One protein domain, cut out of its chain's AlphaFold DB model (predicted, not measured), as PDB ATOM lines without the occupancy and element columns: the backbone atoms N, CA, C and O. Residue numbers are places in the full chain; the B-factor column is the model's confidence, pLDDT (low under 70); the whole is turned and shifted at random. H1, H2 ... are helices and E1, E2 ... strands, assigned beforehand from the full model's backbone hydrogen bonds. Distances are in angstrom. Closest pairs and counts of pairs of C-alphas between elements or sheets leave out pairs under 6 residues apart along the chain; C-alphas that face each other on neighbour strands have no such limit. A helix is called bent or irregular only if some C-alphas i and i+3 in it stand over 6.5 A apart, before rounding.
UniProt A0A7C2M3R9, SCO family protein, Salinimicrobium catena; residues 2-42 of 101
ATOM      1  N   GLU A   2     267.179 273.191 389.371       89.19
ATOM      2  CA  GLU A   2     267.021 272.198 388.280       89.19
ATOM      3  C   GLU A   2     268.319 271.912 387.504       89.19
ATOM      4  O   GLU A   2     268.374 271.001 386.684       89.19
ATOM      5  N   HIS A   3     269.381 272.686 387.739       94.19
ATOM      6  CA  HIS A   3     270.623 272.565 386.979       94.19
ATOM      7  C   HIS A   3     271.475 271.379 387.472       94.19
ATOM      8  O   HIS A   3     271.708 271.250 388.671       94.19
ATOM      9  N   GLN A   4     271.997 270.564 386.547       94.44
ATOM     10  CA  GLN A   4     272.638 269.265 386.833       94.44
ATOM     11  C   GLN A   4     273.864 269.335 387.758       94.44
ATOM     12  O   GLN A   4     274.119 268.395 388.498       94.44
ATOM     13  N   ASN A   5     274.597 270.450 387.745       92.81
ATOM     14  CA  ASN A   5     275.757 270.648 388.626       92.81
ATOM     15  C   ASN A   5     275.391 270.852 390.111       92.81
ATOM     16  O   ASN A   5     276.291 270.935 390.944       92.81
ATOM     17  N   TRP A   6     274.106 270.982 390.456       94.56
ATOM     18  CA  TRP A   6     273.674 271.035 391.850       94.56
ATOM     19  C   TRP A   6     273.361 269.635 392.363       94.56
ATOM     20  O   TRP A   6     272.357 269.029 391.994       94.56
ATOM     21  N   HIS A   7     274.199 269.166 393.278       94.00
ATOM     22  CA  HIS A   7     273.981 267.938 394.028       94.00
ATOM     23  C   HIS A   7     273.561 268.306 395.450       94.00
ATOM     24  O   HIS A   7     274.289 269.001 396.157       94.00
ATOM     25  N   LEU A   8     272.368 267.875 395.859       94.44
ATOM     26  CA  LEU A   8     271.833 268.136 397.195       94.44
ATOM     27  C   LEU A   8     272.015 266.892 398.063       94.44
ATOM     28  O   LEU A   8     271.688 265.783 397.638       94.44
ATOM     29  N   MET A   9     272.527 267.082 399.277       93.56
ATOM     30  CA  MET A   9     272.746 266.015 400.254       93.56
ATOM     31  C   MET A   9     271.788 266.182 401.433       93.56
ATOM     32  O   MET A   9     271.572 267.288 401.920       93.56
ATOM     33  N   THR A  10     271.219 265.071 401.894       96.25
ATOM     34  CA  THR A  10     270.387 264.998 403.099       96.25
ATOM     35  C   THR A  10     270.609 263.653 403.793       96.25
ATOM     36  O   THR A  10     271.306 262.788 403.261       96.25
ATOM     37  N   GLY A  11     270.046 263.467 404.984       96.50
ATOM     38  CA  GLY A  11     270.265 262.282 405.800       96.50
ATOM     39  C   GLY A  11     269.825 262.468 407.247       96.50
ATOM     40  O   GLY A  11     268.942 263.269 407.548       96.50
ATOM     41  N   ASP A  12     270.448 261.699 408.136       98.00
ATOM     42  CA  ASP A  12     270.206 261.784 409.574       98.00
ATOM     43  C   ASP A  12     270.600 263.163 410.125       98.00
ATOM     44  O   ASP A  12     271.692 263.667 409.851       98.00
ATOM     45  N   ARG A  13     269.701 263.765 410.909       95.38
ATOM     46  CA  ARG A  13     269.856 265.134 411.408       95.38
ATOM     47  C   ARG A  13     271.100 265.300 412.275       95.38
ATOM     48  O   ARG A  13     271.835 266.260 412.077       95.38
ATOM     49  N   GLU A  14     271.342 264.379 413.205       96.44
ATOM     50  CA  GLU A  14     272.472 264.486 414.134       96.44
ATOM     51  C   GLU A  14     273.799 264.345 413.384       96.44
ATOM     52  O   GLU A  14     274.738 265.093 413.640       96.44
ATOM     53  N   LYS A  15     273.858 263.464 412.376       97.62
ATOM     54  CA  LYS A  15     275.034 263.357 411.497       97.62
ATOM     55  C   LYS A  15     275.275 264.615 410.665       97.62
ATOM     56  O   LYS A  15     276.425 264.986 410.457       97.62
ATOM     57  N   ILE A  16     274.217 265.267 410.178       96.69
ATOM     58  CA  ILE A  16     274.338 266.541 409.454       96.69
ATOM     59  C   ILE A  16     274.850 267.638 410.391       96.69
ATOM     60  O   ILE A  16     275.729 268.406 410.003       96.69
ATOM     61  N   TYR A  17     274.331 267.704 411.619       96.38
ATOM     62  CA  TYR A  17     274.783 268.674 412.615       96.38
ATOM     63  C   TYR A  17     276.237 268.439 413.018       96.38
ATOM     64  O   TYR A  17     276.988 269.407 413.089       96.38
ATOM     65  N   ASP A  18     276.664 267.193 413.218       97.50
ATOM     66  CA  ASP A  18     278.062 266.879 413.523       97.50
ATOM     67  C   ASP A  18     278.990 267.219 412.345       97.50
ATOM     68  O   ASP A  18     280.025 267.863 412.522       97.50
ATOM     69  N   LEU A  19     278.581 266.897 411.112       95.69
ATOM     70  CA  LEU A  19     279.331 267.282 409.917       95.69
ATOM     71  C   LEU A  19     279.502 268.804 409.818       95.69
ATOM     72  O   LEU A  19     280.604 269.275 409.541       95.69
ATOM     73  N   ALA A  20     278.438 269.575 410.045       95.75
ATOM     74  CA  ALA A  20     278.487 271.033 409.988       95.75
ATOM     75  C   ALA A  20     279.341 271.619 411.125       95.75
ATOM     76  O   ALA A  20     280.325 272.310 410.859       95.75
ATOM     77  N   ASN A  21     279.002 271.307 412.377       96.12
ATOM     78  CA  ASN A  21     279.576 271.959 413.554       96.12
ATOM     79  C   ASN A  21     280.971 271.422 413.921       96.12
ATOM     80  O   ASN A  21     281.823 272.207 414.322       96.12
ATOM     81  N   SER A  22     281.231 270.121 413.772       94.75
ATOM     82  CA  SER A  22     282.525 269.501 414.114       94.75
ATOM     83  C   SER A  22     283.418 269.324 412.888       94.75
ATOM     84  O   SER A  22     284.627 269.532 412.961       94.75
ATOM     85  N   GLY A  23     282.831 268.925 411.755       92.81
ATOM     86  CA  GLY A  23     283.576 268.654 410.523       92.81
ATOM     87  C   GLY A  23     284.005 269.930 409.803       92.81
ATOM     88  O   GLY A  23     285.185 270.129 409.522       92.81
ATOM     89  N   PHE A  24     283.042 270.809 409.524       93.94
ATOM     90  CA  PHE A  24     283.276 272.084 408.850       93.94
ATOM     91  C   PHE A  24     283.383 273.269 409.808       93.94
ATOM     92  O   PHE A  24     283.666 274.363 409.347       93.94
ATOM     93  N   ASN A  25     283.168 273.104 411.114       92.94
ATOM     94  CA  ASN A  25     283.191 274.218 412.066       92.94
ATOM     95  C   ASN A  25     282.307 275.412 411.630       92.94
ATOM     96  O   ASN A  25     282.674 276.577 411.802       92.94
ATOM     97  N   ILE A  26     281.151 275.111 411.029       92.62
ATOM     98  CA  ILE A  26     280.119 276.077 410.644       92.62
ATOM     99  C   ILE A  26     278.843 275.774 411.420       92.62
ATOM    100  O   ILE A  26     278.406 274.626 411.510       92.62
ATOM    101  N   TYR A  27     278.236 276.815 411.982       93.31
ATOM    102  CA  TYR A  27     277.069 276.638 412.833       93.31
ATOM    103  C   TYR A  27     275.853 276.166 412.034       93.31
ATOM    104  O   TYR A  27     275.537 276.737 410.982       93.31
ATOM    105  N   ALA A  28     275.177 275.150 412.568       95.19
ATOM    106  CA  ALA A  28     273.862 274.687 412.146       95.19
ATOM    107  C   ALA A  28     273.114 274.113 413.357       95.19
ATOM    108  O   ALA A  28     273.615 273.192 414.008       95.19
ATOM    109  N   GLY A  29     271.918 274.626 413.652       95.06
ATOM    110  CA  GLY A  29     271.176 274.210 414.839       95.06
ATOM    111  C   GLY A  29     269.758 274.762 414.921       95.06
ATOM    112  O   GLY A  29     269.384 275.712 414.236       95.06
ATOM    113  N   GLN A  30     268.942 274.138 415.770       94.56
ATOM    114  CA  GLN A  30     267.611 274.652 416.086       94.56
ATOM    115  C   GLN A  30     267.731 275.935 416.906       94.56
ATOM    116  O   GLN A  30     268.446 275.971 417.906       94.56
ATOM    117  N   ASN A  31     266.993 276.962 416.501       93.94
ATOM    118  CA  ASN A  31     266.913 278.227 417.212       93.94
ATOM    119  C   ASN A  31     265.453 278.707 417.180       93.94
ATOM    120  O   ASN A  31     264.991 279.126 416.120       93.94
ATOM    121  N   PRO A  32     264.710 278.644 418.303       93.94
ATOM    122  CA  PRO A  32     263.319 279.095 418.364       93.94
ATOM    123  C   PRO A  32     263.121 280.583 418.046       93.94
ATOM    124  O   PRO A  32     262.012 280.982 417.706       93.94
ATOM    125  N   GLU A  33     264.172 281.395 418.179       94.50
ATOM    126  CA  GLU A  33     264.147 282.828 417.873       94.50
ATOM    127  C   GLU A  33     264.405 283.111 416.384       94.50
ATOM    128  O   GLU A  33     264.109 284.207 415.908       94.50
ATOM    129  N   ALA A  34     264.924 282.131 415.635       91.25
ATOM    130  CA  ALA A  34     265.117 282.246 414.196       91.25
ATOM    131  C   ALA A  34     263.801 282.020 413.439       91.25
ATOM    132  O   ALA A  34     262.967 281.186 413.810       91.25
ATOM    133  N   GLU A  35     263.632 282.724 412.320       88.81
ATOM    134  CA  GLU A  35     262.508 282.492 411.417       88.81
ATOM    135  C   GLU A  35     262.540 281.040 410.906       88.81
ATOM    136  O   GLU A  35     263.531 280.578 410.348       88.81
ATOM    137  N   GLY A  36     261.463 280.287 411.148       89.75
ATOM    138  CA  GLY A  36     261.402 278.859 410.817       89.75
ATOM    139  C   GLY A  36     262.037 277.915 411.850       89.75
ATOM    140  O   GLY A  36     262.031 276.704 411.633       89.75
ATOM    141  N   GLY A  37     262.529 278.422 412.987       93.94
ATOM    142  CA  GLY A  37     263.000 277.607 414.115       93.94
ATOM    143  C   GLY A  37     264.385 276.974 413.928       93.94
ATOM    144  O   GLY A  37     264.756 276.057 414.670       93.94
ATOM    145  N   PHE A  38     265.142 277.413 412.923       93.94
ATOM    146  CA  PHE A  38     266.437 276.850 412.556       93.94
ATOM    147  C   PHE A  38     267.375 277.939 412.042       93.94
ATOM    148  O   PHE A  38     266.960 278.848 411.331       93.94
ATOM    149  N   GLU A  39     268.652 277.810 412.372       93.94
ATOM    150  CA  GLU A  39     269.695 278.747 411.991       93.94
ATOM    151  C   GLU A  39     270.892 277.987 411.419       93.94
ATOM    152  O   GLU A  39     271.264 276.911 411.899       93.94
ATOM    153  N   HIS A  40     271.501 278.552 410.380       93.31
ATOM    154  CA  HIS A  40     272.728 278.028 409.802       93.31
ATOM    155  C   HIS A  40     273.618 279.144 409.255       93.31
ATOM    156  O   HIS A  40     273.168 280.243 408.936       93.31
ATOM    157  N   SER A  41     274.897 278.823 409.084       92.94
ATOM    158  CA  SER A  41     275.876 279.730 408.485       92.94
ATOM    159  C   SER A  41     275.583 279.977 407.001       92.94
ATOM    160  O   SER A  41     275.291 279.047 406.246       92.94
ATOM    161  N   GLY A  42     275.710 281.229 406.559       93.19
ATOM    162  CA  GLY A  42     275.516 281.647 405.166       93.19
ATOM    163  C   GLY A  42     276.783 281.571 404.311       93.19
ATOM    164  O   GLY A  42     277.021 282.461 403.496       93.19
TER     165      GLY A  42
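Overview. This is residues 2 to 42 of the 101 residues of the protein "SCO family protein" of Salinimicrobium catena (UniProt A0A7C2M3R9). One helix, H1, packs with its residues 13 to 21 beside a small two-stranded hairpin, E1 and E2, with E1 the strand nearer to the helix; residues 2 to 12 are a long tail that sticks out from the start of H1. The printed part has 41 residues, with one named helix and two named strands in the order H1, E1, E2; the sheet has the order E1 - E2 and is antiparallel. The class is mixed, helices and strands, with 17 residues, under half, in named elements. The whole is loose, with a radius of gyration of the C-alphas of 12.1 A, and it spans 35 by 23 by 19 A, the tail making much of the length.

Along the chain. Start at C-alpha 2, at (267.021, 272.198, 388.280), and read on through residues 2 to 12, where you meet no named element. Find C-alpha 13 at (269.856, 265.134, 411.408); from there H1, residues 13 to 23, runs 14.2 A to C-alpha 23 at (283.576, 268.654, 410.523). After a tight link of 4 residues look for E1, residues 28 to 30, three residues long and 7.4 A from first to last C-alpha. A short link of 7 residues brings you to E2, residues 38 to 40, 7.0 A long, which ends with C-alpha 40 at (272.728, 278.028, 409.802).

Arrangement. Look first at E1 and E2, a hairpin of antiparallel neighbour strands with 167 degrees between their directions. C-alphas 28 and 40 face each other at 4.2 A, and 30 and 38 at 4.3 A. In the backbone you will find N 29 and O 39 within hydrogen-bond range at 3.0 A, and N 39 and O 29 at 2.9 A. Now turn to H1 and E1, which have 4 pairs of C-alphas within 8 A; the closest are those of Tyr 17 and Ala 28, 6.1 A apart, and the centres are 9.6 A apart. H1 and E2 are apart. In H1 every O i to N i+4 pair is within hydrogen-bond range, and H1 is not bent.

Size, cuts and confidence. The two C-alphas farthest apart are those of Gln 4 and Glu 33, at 34.9 A. Residues 2 to 12 stand free; without them the body has 30 residues, spans 25 by 18 by 9 A and has a radius of gyration of 9.3 A. From the C-alpha of Glu 2 to that of Gly 42 you cross 21.1 A. The printed part has no cut, and no link between its named elements is long. The mean pLDDT of the printed part is 94.2, and no printed residue is under 70.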